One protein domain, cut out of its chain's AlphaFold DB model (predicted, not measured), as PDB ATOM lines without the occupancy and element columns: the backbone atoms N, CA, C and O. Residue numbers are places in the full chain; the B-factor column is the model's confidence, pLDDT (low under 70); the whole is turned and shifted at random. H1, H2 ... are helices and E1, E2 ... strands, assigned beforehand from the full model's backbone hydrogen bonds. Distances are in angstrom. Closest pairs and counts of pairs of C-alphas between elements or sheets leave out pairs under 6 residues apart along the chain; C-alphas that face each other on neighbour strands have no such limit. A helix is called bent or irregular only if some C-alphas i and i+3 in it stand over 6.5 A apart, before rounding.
ATOM      1  N   GLN A  80      -7.464 -43.767 -59.314       92.44
ATOM      2  CA  GLN A  80      -7.796 -44.961 -58.555       92.44
ATOM      3  C   GLN A  80      -6.894 -46.099 -59.018       92.44
ATOM      4  O   GLN A  80      -6.761 -46.340 -60.216       92.44
ATOM      5  N   GLN A  81      -6.317 -46.820 -58.063       93.94
ATOM      6  CA  GLN A  81      -5.529 -48.018 -58.324       93.94
ATOM      7  C   GLN A  81      -5.893 -49.126 -57.338       93.94
ATOM      8  O   GLN A  81      -6.271 -48.868 -56.195       93.94
ATOM      9  N   THR A  82      -5.780 -50.369 -57.789       95.06
ATOM     10  CA  THR A  82      -5.960 -51.545 -56.937       95.06
ATOM     11  C   THR A  82      -4.587 -52.059 -56.539       95.06
ATOM     12  O   THR A  82      -3.771 -52.372 -57.401       95.06
ATOM     13  N   VAL A  83      -4.341 -52.138 -55.236       94.62
ATOM     14  CA  VAL A  83      -3.097 -52.641 -54.659       94.62
ATOM     15  C   VAL A  83      -3.345 -54.051 -54.143       94.62
ATOM     16  O   VAL A  83      -4.219 -54.264 -53.303       94.62
ATOM     17  N   THR A  84      -2.587 -55.018 -54.648       95.31
ATOM     18  CA  THR A  84      -2.644 -56.402 -54.170       95.31
ATOM     19  C   THR A  84      -1.597 -56.597 -53.078       95.31
ATOM     20  O   THR A  84      -0.409 -56.381 -53.302       95.31
ATOM     21  N   LEU A  85      -2.054 -56.972 -51.884       94.31
ATOM     22  CA  LEU A  85      -1.215 -57.306 -50.732       94.31
ATOM     23  C   LEU A  85      -0.516 -58.660 -50.939       94.31
ATOM     24  O   LEU A  85      -0.922 -59.447 -51.798       94.31
ATOM     25  N   GLN A  86       0.460 -59.000 -50.090       91.38
ATOM     26  CA  GLN A  86       1.157 -60.295 -50.173       91.38
ATOM     27  C   GLN A  86       0.224 -61.500 -49.989       91.38
ATOM     28  O   GLN A  86       0.460 -62.560 -50.561       91.38
ATOM     29  N   SER A  87      -0.863 -61.348 -49.226       91.12
ATOM     30  CA  SER A  87      -1.886 -62.395 -49.071       91.12
ATOM     31  C   SER A  87      -2.776 -62.599 -50.299       91.12
ATOM     32  O   SER A  87      -3.621 -63.492 -50.283       91.12
ATOM     33  N   GLY A  88      -2.655 -61.762 -51.332       91.38
ATOM     34  CA  GLY A  88      -3.585 -61.713 -52.460       91.38
ATOM     35  C   GLY A  88      -4.846 -60.883 -52.193       91.38
ATOM     36  O   GLY A  88      -5.655 -60.683 -53.100       91.38
ATOM     37  N   GLN A  89      -5.022 -60.350 -50.977       93.38
ATOM     38  CA  GLN A  89      -6.089 -59.394 -50.685       93.38
ATOM     39  C   GLN A  89      -5.903 -58.124 -51.526       93.38
ATOM     40  O   GLN A  89      -4.805 -57.583 -51.621       93.38
ATOM     41  N   SER A  90      -6.990 -57.629 -52.117       94.56
ATOM     42  CA  SER A  90      -6.983 -56.388 -52.894       94.56
ATOM     43  C   SER A  90      -7.504 -55.217 -52.065       94.56
ATOM     44  O   SER A  90      -8.563 -55.313 -51.447       94.56
ATOM     45  N   VAL A  91      -6.772 -54.106 -52.084       95.25
ATOM     46  CA  VAL A  91      -7.122 -52.842 -51.427       95.25
ATOM     47  C   VAL A  91      -7.228 -51.755 -52.492       95.25
ATOM     48  O   VAL A  91      -6.345 -51.610 -53.333       95.25
ATOM     49  N   GLN A  92      -8.311 -50.984 -52.479       96.38
ATOM     50  CA  GLN A  92      -8.473 -49.857 -53.397       96.38
ATOM     51  C   GLN A  92      -7.801 -48.617 -52.819       96.38
ATOM     52  O   GLN A  92      -8.132 -48.194 -51.714       96.38
ATOM     53  N   LEU A  93      -6.908 -48.008 -53.588       95.50
ATOM     54  CA  LEU A  93      -6.284 -46.735 -53.267       95.50
ATOM     55  C   LEU A  93      -6.894 -45.649 -54.157       95.50
ATOM     56  O   LEU A  93      -6.819 -45.729 -55.383       95.50
ATOM     57  N   LEU A  94      -7.528 -44.653 -53.541       95.12
ATOM     58  CA  LEU A  94      -8.221 -43.566 -54.226       95.12
ATOM     59  C   LEU A  94      -7.581 -42.226 -53.869       95.12
ATOM     60  O   LEU A  94      -7.428 -41.900 -52.693       95.12
ATOM     61  N   LEU A  95      -7.239 -41.429 -54.874       93.56
ATOM     62  CA  LEU A  95      -6.590 -40.132 -54.704       93.56
ATOM     63  C   LEU A  95      -7.612 -39.016 -54.892       93.56
ATOM     64  O   LEU A  95      -8.317 -38.978 -55.896       93.56
ATOM     65  N   PHE A  96      -7.652 -38.066 -53.964       90.31
ATOM     66  CA  PHE A  96      -8.512 -36.890 -54.023       90.31
ATOM     67  C   PHE A  96      -7.669 -35.623 -53.897       90.31
ATOM     68  O   PHE A  96      -6.948 -35.429 -52.918       90.31
ATOM     69  N   ALA A  97      -7.790 -34.734 -54.881       83.12
ATOM     70  CA  ALA A  97      -7.120 -33.441 -54.889       83.12
ATOM     71  C   ALA A  97      -8.150 -32.326 -55.076       83.12
ATOM     72  O   ALA A  97      -8.933 -32.349 -56.021       83.12
ATOM     73  N   ASN A  98      -8.132 -31.334 -54.181       72.44
ATOM     74  CA  ASN A  98      -9.015 -30.165 -54.271       72.44
ATOM     75  C   ASN A  98      -8.514 -29.139 -55.314       72.44
ATOM     76  O   ASN A  98      -9.268 -28.327 -55.831       72.44
ATOM     77  N   SER A  99      -7.223 -29.165 -55.655       68.06
ATOM     78  CA  SER A  99      -6.657 -28.303 -56.695       68.06
ATOM     79  C   SER A  99      -5.449 -28.969 -57.353       68.06
ATOM     80  O   SER A  99      -4.762 -29.784 -56.734       68.06
ATOM     81  N   ARG A 100      -5.197 -28.609 -58.618       69.06
ATOM     82  CA  ARG A 100      -4.207 -29.250 -59.500       69.06
ATOM     83  C   ARG A 100      -2.752 -29.024 -59.086       69.06
ATOM     84  O   ARG A 100      -1.875 -29.724 -59.581       69.06
ATOM     85  N   VAL A 101      -2.491 -28.065 -58.196       66.19
ATOM     86  CA  VAL A 101      -1.135 -27.591 -57.862       66.19
ATOM     87  C   VAL A 101      -0.244 -28.702 -57.288       66.19
ATOM     88  O   VAL A 101       0.947 -28.721 -57.570       66.19
ATOM     89  N   ASN A 102      -0.811 -29.673 -56.559       72.38
ATOM     90  CA  ASN A 102      -0.044 -30.719 -55.865       72.38
ATOM     91  C   ASN A 102      -0.325 -32.144 -56.372       72.38
ATOM     92  O   ASN A 102      -0.026 -33.114 -55.675       72.38
ATOM     93  N   ASN A 103      -0.880 -32.300 -57.579       84.56
ATOM     94  CA  ASN A 103      -1.236 -33.624 -58.109       84.56
ATOM     95  C   ASN A 103      -0.018 -34.555 -58.231       84.56
ATOM     96  O   ASN A 103      -0.123 -35.736 -57.923       84.56
ATOM     97  N   HIS A 104       1.142 -34.017 -58.620       85.69
ATOM     98  CA  HIS A 104       2.374 -34.800 -58.738       85.69
ATOM     99  C   HIS A 104       2.871 -35.313 -57.378       85.69
ATOM    100  O   HIS A 104       3.239 -36.477 -57.252       85.69
ATOM    101  N   LEU A 105       2.844 -34.465 -56.343       85.44
ATOM    102  CA  LEU A 105       3.220 -34.866 -54.984       85.44
ATOM    103  C   LEU A 105       2.261 -35.929 -54.438       85.44
ATOM    104  O   LEU A 105       2.701 -36.898 -53.826       85.44
ATOM    105  N   LEU A 106       0.957 -35.774 -54.687       89.12
ATOM    106  CA  LEU A 106      -0.042 -36.763 -54.286       89.12
ATOM    107  C   LEU A 106       0.177 -38.103 -54.996       89.12
ATOM    108  O   LEU A 106       0.082 -39.140 -54.346       89.12
ATOM    109  N   GLN A 107       0.517 -38.085 -56.288       90.88
ATOM    110  CA  GLN A 107       0.823 -39.297 -57.045       90.88
ATOM    111  C   GLN A 107       2.078 -39.995 -56.509       90.88
ATOM    112  O   GLN A 107       2.005 -41.165 -56.159       90.88
ATOM    113  N   ALA A 108       3.185 -39.270 -56.327       89.69
ATOM    114  CA  ALA A 108       4.412 -39.835 -55.758       89.69
ATOM    115  C   ALA A 108       4.190 -40.408 -54.341       89.69
ATOM    116  O   ALA A 108       4.721 -41.461 -53.978       89.69
ATOM    117  N   THR A 109       3.348 -39.740 -53.546       89.75
ATOM    118  CA  THR A 109       2.944 -40.230 -52.221       89.75
ATOM    119  C   THR A 109       2.124 -41.512 -52.337       89.75
ATOM    120  O   THR A 109       2.352 -42.459 -51.590       89.75
ATOM    121  N   ALA A 110       1.185 -41.576 -53.283       92.12
ATOM    122  CA  ALA A 110       0.385 -42.768 -53.523       92.12
ATOM    123  C   ALA A 110       1.223 -43.949 -54.010       92.12
ATOM    124  O   ALA A 110       0.999 -45.063 -53.545       92.12
ATOM    125  N   ASP A 111       2.213 -43.715 -54.868       92.50
ATOM    126  CA  ASP A 111       3.148 -44.745 -55.320       92.50
ATOM    127  C   ASP A 111       3.950 -45.300 -54.131       92.50
ATOM    128  O   ASP A 111       4.063 -46.515 -53.968       92.50
ATOM    129  N   THR A 112       4.413 -44.420 -53.235       92.12
ATOM    130  CA  THR A 112       5.115 -44.800 -51.995       92.12
ATOM    131  C   THR A 112       4.218 -45.614 -51.056       92.12
ATOM    132  O   THR A 112       4.594 -46.699 -50.612       92.12
ATOM    133  N   VAL A 113       2.996 -45.135 -50.791       92.94
ATOM    134  CA  VAL A 113       2.002 -45.842 -49.967       92.94
ATOM    135  C   VAL A 113       1.650 -47.194 -50.587       92.94
ATOM    136  O   VAL A 113       1.579 -48.188 -49.875       92.94
ATOM    137  N   SER A 114       1.465 -47.255 -51.904       94.25
ATOM    138  CA  SER A 114       1.177 -48.485 -52.641       94.25
ATOM    139  C   SER A 114       2.320 -49.487 -52.523       94.25
ATOM    140  O   SER A 114       2.080 -50.650 -52.208       94.25
ATOM    141  N   ALA A 115       3.566 -49.046 -52.718       93.25
ATOM    142  CA  ALA A 115       4.751 -49.885 -52.568       93.25
ATOM    143  C   ALA A 115       4.885 -50.464 -51.155       93.25
ATOM    144  O   ALA A 115       5.215 -51.640 -50.998       93.25
ATOM    145  N   ALA A 116       4.587 -49.661 -50.136       92.69
ATOM    146  CA  ALA A 116       4.601 -50.103 -48.751       92.69
ATOM    147  C   ALA A 116       3.412 -51.036 -48.427       92.69
ATOM    148  O   ALA A 116       3.596 -52.044 -47.750       92.69
ATOM    149  N   LEU A 117       2.217 -50.773 -48.972       93.62
ATOM    150  CA  LEU A 117       1.038 -51.637 -48.831       93.62
ATOM    151  C   LEU A 117       1.238 -53.010 -49.481       93.62
ATOM    152  O   LEU A 117       0.857 -54.012 -48.888       93.62
ATOM    153  N   MET A 118       1.874 -53.089 -50.653       93.81
ATOM    154  CA  MET A 118       2.162 -54.372 -51.317       93.81
ATOM    155  C   MET A 118       2.997 -55.324 -50.450       93.81
ATOM    156  O   MET A 118       2.951 -56.532 -50.656       93.81
ATOM    157  N   GLN A 119       3.746 -54.801 -49.475       92.69
ATOM    158  CA  GLN A 119       4.556 -55.593 -48.545       92.69
ATOM    159  C   GLN A 119       3.765 -56.078 -47.327       92.69
ATOM    160  O   GLN A 119       4.251 -56.906 -46.559       92.69
ATOM    161  N   CYS A 120       2.543 -55.589 -47.136       91.56
ATOM    162  CA  CYS A 120       1.715 -56.001 -46.021       91.56
ATOM    163  C   CYS A 120       1.139 -57.396 -46.263       91.56
ATOM    164  O   CYS A 120       0.657 -57.720 -47.352       91.56
ATOM    165  N   SER A 121       1.163 -58.223 -45.219       91.50
ATOM    166  CA  SER A 121       0.533 -59.540 -45.260       91.50
ATOM    167  C   SER A 121      -0.982 -59.398 -45.291       91.50
ATOM    168  O   SER A 121      -1.633 -59.964 -46.165       91.50
ATOM    169  N   LYS A 122      -1.561 -58.611 -44.381       91.44
ATOM    170  CA  LYS A 122      -3.006 -58.362 -44.307       91.44
ATOM    171  C   LYS A 122      -3.293 -56.907 -43.962       91.44
ATOM    172  O   LYS A 122      -2.446 -56.207 -43.409       91.44
ATOM    173  N   SER A 123      -4.500 -56.468 -44.302       92.25
ATOM    174  CA  SER A 123      -5.029 -55.171 -43.897       92.25
ATOM    175  C   SER A 123      -6.511 -55.310 -43.544       92.25
ATOM    176  O   SER A 123      -7.255 -55.932 -44.306       92.25
ATOM    177  N   PRO A 124      -6.997 -54.711 -42.447       91.88
ATOM    178  CA  PRO A 124      -8.431 -54.683 -42.149       91.88
ATOM    179  C   PRO A 124      -9.205 -53.701 -43.051       91.88
ATOM    180  O   PRO A 124     -10.431 -53.596 -42.963       91.88
ATOM    181  N   TRP A 125      -8.503 -52.954 -43.907       95.44
ATOM    182  CA  TRP A 125      -9.065 -51.909 -44.754       95.44
ATOM    183  C   TRP A 125      -9.257 -52.421 -46.185       95.44
ATOM    184  O   TRP A 125      -8.373 -53.063 -46.748       95.44
ATOM    185  N   GLN A 126     -10.407 -52.125 -46.793       95.25
ATOM    186  CA  GLN A 126     -10.659 -52.427 -48.207       95.25
ATOM    187  C   GLN A 126     -10.438 -51.210 -49.109       95.25
ATOM    188  O   GLN A 126     -10.123 -51.372 -50.286       95.25
ATOM    189  N   GLN A 127     -10.620 -49.995 -48.580       95.94
ATOM    190  CA  GLN A 127     -10.431 -48.752 -49.324       95.94
ATOM    191  C   GLN A 127      -9.589 -47.766 -48.510       95.94
ATOM    192  O   GLN A 127      -9.842 -47.538 -47.325       95.94
ATOM    193  N   VAL A 128      -8.605 -47.168 -49.169       95.81
ATOM    194  CA  VAL A 128      -7.690 -46.162 -48.636       95.81
ATOM    195  C   VAL A 128      -7.815 -44.921 -49.509       95.81
ATOM    196  O   VAL A 128      -7.636 -44.975 -50.722       95.81
ATOM    197  N   TYR A 129      -8.142 -43.797 -48.894       95.19
ATOM    198  CA  TYR A 129      -8.366 -42.520 -49.552       95.19
ATOM    199  C   TYR A 129      -7.220 -41.587 -49.189       95.19
ATOM    200  O   TYR A 129      -7.024 -41.305 -48.009       95.19
ATOM    201  N   LEU A 130      -6.489 -41.091 -50.180       93.75
ATOM    202  CA  LEU A 130      -5.374 -40.173 -49.993       93.75
ATOM    203  C   LEU A 130      -5.741 -38.776 -50.472       93.75
ATOM    204  O   LEU A 130      -6.295 -38.595 -51.555       93.75
ATOM    205  N   SER A 131      -5.382 -37.774 -49.680       91.62
ATOM    206  CA  SER A 131      -5.480 -36.366 -50.057       91.62
ATOM    207  C   SER A 131      -4.380 -35.561 -49.377       91.62
ATOM    208  O   SER A 131      -3.936 -35.914 -48.287       91.62
ATOM    209  N   ILE A 132      -3.941 -34.475 -50.011       87.69
ATOM    210  CA  ILE A 132      -2.938 -33.562 -49.448       87.69
ATOM    211  C   ILE A 132      -3.548 -32.166 -49.330       87.69
ATOM    212  O   ILE A 132      -4.148 -31.652 -50.281       87.69
ATOM    213  N   SER A 133      -3.395 -31.543 -48.162       84.44
ATOM    214  CA  SER A 133      -3.835 -30.162 -47.952       84.44
ATOM    215  C   SER A 133      -2.939 -29.167 -48.702       84.44
ATOM    216  O   SER A 133      -1.728 -29.351 -48.809       84.44
ATOM    217  N   HIS A 134      -3.532 -28.096 -49.239       73.00
ATOM    218  CA  HIS A 134      -2.812 -27.131 -50.081       73.00
ATOM    219  C   HIS A 134      -1.731 -26.344 -49.328       73.00
ATOM    220  O   HIS A 134      -0.648 -26.124 -49.859       73.00
ATOM    221  N   GLU A 135      -2.025 -25.926 -48.100       68.88
ATOM    222  CA  GLU A 135      -1.217 -24.936 -47.378       68.88
ATOM    223  C   GLU A 135      -0.065 -25.568 -46.596       68.88
ATOM    224  O   GLU A 135       1.058 -25.067 -46.597       68.88
ATOM    225  N   LYS A 136      -0.353 -26.682 -45.918       67.25
ATOM    226  CA  LYS A 136       0.563 -27.326 -44.967       67.25
ATOM    227  C   LYS A 136       1.096 -28.666 -45.461       67.25
ATOM    228  O   LYS A 136       1.831 -29.311 -44.729       67.25
ATOM    229  N   GLN A 137       0.697 -29.089 -46.665       76.81
ATOM    230  CA  GLN A 137       1.041 -30.394 -47.236       76.81
ATOM    231  C   GLN A 137       0.779 -31.550 -46.259       76.81
ATOM    232  O   GLN A 137       1.517 -32.524 -46.218       76.81
ATOM    233  N   ILE A 138      -0.297 -31.448 -45.473       86.56
ATOM    234  CA  ILE A 138      -0.694 -32.503 -44.538       86.56
ATOM    235  C   ILE A 138      -1.309 -33.623 -45.361       86.56
ATOM    236  O   ILE A 138      -2.293 -33.396 -46.076       86.56
ATOM    237  N   LEU A 139      -0.746 -34.819 -45.230       89.00
ATOM    238  CA  LEU A 139      -1.301 -36.029 -45.800       89.00
ATOM    239  C   LEU A 139      -2.481 -36.478 -44.944       89.00
ATOM    240  O   LEU A 139      -2.363 -36.697 -43.740       89.00
ATOM    241  N   ASN A 140      -3.632 -36.614 -45.583       92.19
ATOM    242  CA  ASN A 140      -4.855 -37.085 -44.969       92.19
ATOM    243  C   ASN A 140      -5.237 -38.418 -45.610       92.19
ATOM    244  O   ASN A 140      -5.496 -38.487 -46.815       92.19
ATOM    245  N   ILE A 141      -5.242 -39.459 -44.784       94.06
ATOM    246  CA  ILE A 141      -5.510 -40.840 -45.161       94.06
ATOM    247  C   ILE A 141      -6.801 -41.280 -44.481       94.06
ATOM    248  O   ILE A 141      -6.802 -41.585 -43.286       94.06
ATOM    249  N   SER A 142      -7.887 -41.371 -45.243       95.38
ATOM    250  CA  SER A 142      -9.114 -41.996 -44.751       95.38
ATOM    251  C   SER A 142      -9.101 -43.475 -45.103       95.38
ATOM    252  O   SER A 142      -8.715 -43.869 -46.196       95.38
ATOM    253  N   LEU A 143      -9.546 -44.308 -44.182       95.31
ATOM    254  CA  LEU A 143      -9.569 -45.753 -44.305       95.31
ATOM    255  C   LEU A 143     -11.000 -46.223 -44.133       95.31
ATOM    256  O   LEU A 143     -11.705 -45.779 -43.221       95.31
ATOM    257  N   LYS A 144     -11.411 -47.142 -44.995       96.00
ATOM    258  CA  LYS A 144     -12.701 -47.808 -44.925       96.00
ATOM    259  C   LYS A 144     -12.491 -49.308 -44.993       96.00
ATOM    260  O   LYS A 144     -11.801 -49.823 -45.872       96.00
ATOM    261  N   GLY A 145     -13.050 -49.971 -43.998       94.06
ATOM    262  CA  GLY A 145     -12.828 -51.364 -43.668       94.06
ATOM    263  C   GLY A 145     -14.110 -52.018 -43.180       94.06
ATOM    264  O   GLY A 145     -15.150 -51.371 -43.009       94.06
ATOM    265  N   GLU A 146     -13.992 -53.290 -42.833       91.19
ATOM    266  CA  GLU A 146     -15.001 -53.998 -42.060       91.19
ATOM    267  C   GLU A 146     -14.323 -54.737 -40.911       91.19
ATOM    268  O   GLU A 146     -13.282 -55.368 -41.088       91.19
ATOM    269  N   ARG A 147     -14.909 -54.657 -39.716       86.50
ATOM    270  CA  ARG A 147     -14.437 -55.382 -38.538       86.50
ATOM    271  C   ARG A 147     -15.624 -56.045 -37.857       86.50
ATOM    272  O   ARG A 147     -16.530 -55.359 -37.391       86.50
ATOM    273  N   ASN A 148     -15.610 -57.376 -37.786       87.81
ATOM    274  CA  ASN A 148     -16.663 -58.187 -37.163       87.81
ATOM    275  C   ASN A 148     -18.078 -57.887 -37.705       87.81
ATOM    276  O   ASN A 148     -19.008 -57.693 -36.920       87.81
ATOM    277  N   GLY A 149     -18.253 -57.783 -39.027       88.50
ATOM    278  CA  GLY A 149     -19.570 -57.511 -39.621       88.50
ATOM    279  C   GLY A 149     -19.995 -56.040 -39.603       88.50
ATOM    280  O   GLY A 149     -21.125 -55.722 -39.967       88.50
ATOM    281  N   ARG A 150     -19.143 -55.127 -39.112       90.81
ATOM    282  CA  ARG A 150     -19.461 -53.700 -38.972       90.81
ATOM    283  C   ARG A 150     -18.510 -52.845 -39.789       90.81
ATOM    284  O   ARG A 150     -17.301 -53.076 -39.786       90.81
ATOM    285  N   LEU A 151     -19.064 -51.813 -40.425       92.69
ATOM    286  CA  LEU A 151     -18.289 -50.798 -41.127       92.69
ATOM    287  C   LEU A 151     -17.284 -50.154 -40.162       92.69
ATOM    288  O   LEU A 151     -17.666 -49.626 -39.116       92.69
ATOM    289  N   ALA A 152     -16.011 -50.180 -40.537       93.50
ATOM    290  CA  ALA A 152     -14.937 -49.512 -39.823       93.50
ATOM    291  C   ALA A 152     -14.451 -48.325 -40.654       93.50
ATOM    292  O   ALA A 152     -14.144 -48.464 -41.837       93.50
ATOM    293  N   LEU A 153     -14.368 -47.155 -40.025       94.81
ATOM    294  CA  LEU A 153     -13.822 -45.945 -40.628       94.81
ATOM    295  C   LEU A 153     -12.722 -45.399 -39.732       94.81
ATOM    296  O   LEU A 153     -12.861 -45.379 -38.507       94.81
ATOM    297  N   ARG A 154     -11.641 -44.930 -40.340       94.50
ATOM    298  CA  ARG A 154     -10.569 -44.252 -39.617       94.50
ATOM    299  C   ARG A 154      -9.970 -43.161 -40.473       94.50
ATOM    300  O   ARG A 154      -9.953 -43.270 -41.689       94.50
ATOM    301  N   ASN A 155      -9.468 -42.122 -39.826       94.56
ATOM    302  CA  ASN A 155      -8.718 -41.083 -40.500       94.56
ATOM    303  C   ASN A 155      -7.358 -40.898 -39.831       94.56
ATOM    304  O   ASN A 155      -7.269 -40.899 -38.601       94.56
ATOM    305  N   ILE A 156      -6.316 -40.740 -40.637       93.00
ATOM    306  CA  ILE A 156      -4.950 -40.479 -40.196       93.00
ATOM    307  C   ILE A 156      -4.502 -39.189 -40.859       93.00
ATOM    308  O   ILE A 156      -4.619 -39.025 -42.071       93.00
ATOM    309  N   LYS A 157      -3.980 -38.275 -40.048       92.38
ATOM    310  CA  LYS A 157      -3.341 -37.055 -40.524       92.38
ATOM    311  C   LYS A 157      -1.872 -37.149 -40.171       92.38
ATOM    312  O   LYS A 157      -1.552 -37.324 -39.000       92.38
ATOM    313  N   ALA A 158      -1.029 -37.074 -41.186       86.94
ATOM    314  CA  ALA A 158       0.410 -37.078 -41.033       86.94
ATOM    315  C   ALA A 158       0.971 -35.806 -41.659       86.94
ATOM    316  O   ALA A 158       0.613 -35.432 -42.779       86.94
ATOM    317  N   ASP A 159       1.815 -35.129 -40.905       83.94
ATOM    318  CA  ASP A 159       2.611 -34.010 -41.354       83.94
ATOM    319  C   ASP A 159       4.088 -34.396 -41.320       83.94
ATOM    320  O   ASP A 159       4.535 -35.181 -40.488       83.94
ATOM    321  N   ASP A 160       4.832 -33.855 -42.272       73.19
ATOM    322  CA  ASP A 160       6.278 -33.982 -42.334       73.19
ATOM    323  C   ASP A 160       6.849 -32.580 -42.485       73.19
ATOM    324  O   ASP A 160       6.492 -31.858 -43.423       73.19
ATOM    325  N   SER A 161       7.710 -32.189 -41.547       67.88
ATOM    326  CA  SER A 161       8.381 -30.891 -41.571       67.88
ATOM    327  C   SER A 161       9.212 -30.709 -42.839       67.88
ATOM    328  O   SER A 161       9.296 -29.589 -43.349       67.88
ATOM    329  N   ASP A 162       9.737 -31.807 -43.390       64.38
ATOM    330  CA  ASP A 162      10.619 -31.803 -44.557       64.38
ATOM    331  C   ASP A 162       9.858 -32.014 -45.876       64.38
ATOM    332  O   ASP A 162      10.441 -31.906 -46.955       64.38
ATOM    333  N   ARG A 163       8.533 -32.234 -45.810       65.75
ATOM    334  CA  ARG A 163       7.597 -32.304 -46.953       65.75
ATOM    335  C   ARG A 163       7.916 -33.384 -47.995       65.75
ATOM    336  O   ARG A 163       7.379 -33.340 -49.104       65.75
ATOM    337  N   GLN A 164       8.763 -34.353 -47.662       68.31
ATOM    338  CA  GLN A 164       9.163 -35.430 -48.572       68.31
ATOM    339  C   GLN A 164       8.379 -36.721 -48.328       68.31
ATOM    340  O   GLN A 164       8.448 -37.629 -49.152       68.31
ATOM    341  N   MET A 165       7.605 -36.803 -47.235       76.50
ATOM    342  CA  MET A 165       6.791 -37.971 -46.868       76.50
ATOM    343  C   MET A 165       7.617 -39.269 -46.774       76.50
ATOM    344  O   MET A 165       7.072 -40.371 -46.822       76.50
ATOM    345  N   GLY A 166       8.939 -39.150 -46.597       76.94
ATOM    346  CA  GLY A 166       9.875 -40.278 -46.556       76.94
ATOM    347  C   GLY A 166       9.708 -41.172 -45.324       76.94
ATOM    348  O   GLY A 166      10.261 -42.268 -45.268       76.94
ATOM    349  N   PHE A 167       8.910 -40.734 -44.347       84.69
ATOM    350  CA  PHE A 167       8.533 -41.537 -43.187       84.69
ATOM    351  C   PHE A 167       7.572 -42.688 -43.542       84.69
ATOM    352  O   PHE A 167       7.415 -43.610 -42.742       84.69
ATOM    353  N   ILE A 168       6.915 -42.653 -44.713       89.50
ATOM    354  CA  ILE A 168       5.963 -43.686 -45.134       89.50
ATOM    355  C   ILE A 168       6.731 -44.945 -45.536       89.50
ATOM    356  O   ILE A 168       7.246 -45.075 -46.643       89.50
ATOM    357  N   ASN A 169       6.776 -45.903 -44.619       90.81
ATOM    358  CA  ASN A 169       7.366 -47.218 -44.824       90.81
ATOM    359  C   ASN A 169       6.519 -48.297 -44.128       90.81
ATOM    360  O   ASN A 169       5.504 -48.002 -43.491       90.81
ATOM    361  N   GLN A 170       6.932 -49.560 -44.245       90.31
ATOM    362  CA  GLN A 170       6.207 -50.689 -43.657       90.31
ATOM    363  C   GLN A 170       6.052 -50.566 -42.133       90.31
ATOM    364  O   GLN A 170       4.967 -50.808 -41.603       90.31
ATOM    365  N   GLN A 171       7.103 -50.138 -41.432       91.19
ATOM    366  CA  GLN A 171       7.077 -49.968 -39.979       91.19
ATOM    367  C   GLN A 171       6.087 -48.874 -39.563       91.19
ATOM    368  O   GLN A 171       5.336 -49.041 -38.602       91.19
ATOM    369  N   TRP A 172       6.040 -47.772 -40.311       92.75
ATOM    370  CA  TRP A 172       5.064 -46.717 -40.085       92.75
ATOM    371  C   TRP A 172       3.637 -47.216 -40.328       92.75
ATOM    372  O   TRP A 172       2.784 -47.014 -39.468       92.75
ATOM    373  N   LEU A 173       3.382 -47.933 -41.432       92.81
ATOM    374  CA  LEU A 173       2.066 -48.513 -41.738       92.81
ATOM    375  C   LEU A 173       1.565 -49.461 -40.641       92.81
ATOM    376  O   LEU A 173       0.378 -49.430 -40.310       92.81
ATOM    377  N   GLN A 174       2.451 -50.271 -40.059       91.62
ATOM    378  CA  GLN A 174       2.135 -51.118 -38.905       91.62
ATOM    379  C   GLN A 174       1.846 -50.279 -37.655       91.62
ATOM    380  O   GLN A 174       0.838 -50.497 -36.982       91.62
ATOM    381  N   GLY A 175       2.675 -49.268 -37.377       89.81
ATOM    382  CA  GLY A 175       2.487 -48.352 -36.248       89.81
ATOM    383  C   GLY A 175       1.169 -47.578 -36.312       89.81
ATOM    384  O   GLY A 175       0.540 -47.324 -35.286       89.81
ATOM    385  N   VAL A 176       0.694 -47.257 -37.519       90.81
ATOM    386  CA  VAL A 176      -0.623 -46.651 -37.732       90.81
ATOM    387  C   VAL A 176      -1.719 -47.672 -38.035       90.81
ATOM    388  O   VAL A 176      -2.809 -47.257 -38.412       90.81
ATOM    389  N   HIS A 177      -1.502 -48.975 -37.846       90.62
ATOM    390  CA  HIS A 177      -2.467 -50.056 -38.105       90.62
ATOM    391  C   HIS A 177      -3.171 -49.969 -39.475       90.62
ATOM    392  O   HIS A 177      -4.380 -50.205 -39.584       90.62
TER     393      HIS A 177
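What this domain is: This is residues 80 to 177 of the 180 residues of an uncharacterized protein of Shewanella fodinae (UniProt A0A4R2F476). A strongly twisted sheet of five strands forms one layer, and the long helix H1 packs on one face of it, over the half made by E1, E2 and E3; the opposite face has no named helix on it. After the last strand, a long link, residues 159 to 169, folds back to the short helix H2, which meets the last residues of H1. The printed part has 98 residues with two named helices and five named strands, along the chain E1, E2, H1, E3, E4, E5, H2. The sheet is mixed, in the order E1, E2, E3, E4, E5, and the class is mixed, helices and strands. The whole is compact, with a radius of gyration of the C-alphas of 13.1 A, and elongated, spanning 38 by 23 by 22 A.

Where its parts are: The sheet holds E1, residues 80 to 84, beginning at C-alpha 80 (-7.796, -44.961, -58.555); E2, residues 90 to 96, 19.6 A long; E3, residues 125 to 132, 19.9 A; E4, residues 139 to 147, 24.5 A; and E5, residues 150 to 158, 26.0 A. H1, residues 100 to 117, measures 25.3 A and begins at C-alpha 100 (-4.207, -29.250, -59.500). It is irregular, with C-alphas 101 and 104 8.1 A apart, and has a kink of 27 degrees near residue 107. H2, residues 170 to 175, ends at C-alpha 175 (2.487, -48.352, -36.248).

How they stand to each other: E1 and E2 are an antiparallel hairpin, with N 83 and O 91 2.8 A apart. E2 and E3 are parallel at 22 degrees, with N 94 and O 128 2.8 A apart. E2, H1 and E3 form a strand-helix-strand unit, two parallel neighbour strands with a helix between, and its crossover is left-handed. E3, E4 and E5 form a meander, each strand the antiparallel neighbour of the one before; N 129 and O 142 are 2.8 A apart, and N 143 and O 154 2.7 A. H1 is on the sheet; its closest C-alphas to E3 are those of Leu 106 and Ile 132, 6.5 A. H2 is not on the sheet. H1 touches H2 with residues 116 to 117 alone, about perpendicular at 90 degrees, and the closest C-alphas are those of Ala 116 and Gln 170, 5.4 A. In H2 every O i to N i+4 pair is within hydrogen-bond range; in H1, 12 of 14 are.

The domain as a whole: The two C-alphas farthest apart, of Val 101 and Asn 148, are 40.1 A apart. The printed part has no cut. The link from E5 to H2, 11 residues, is long. Mean pLDDT of the printed part is 88.3; residues 99 to 101, 135 to 136 and 161 to 164 are under 70.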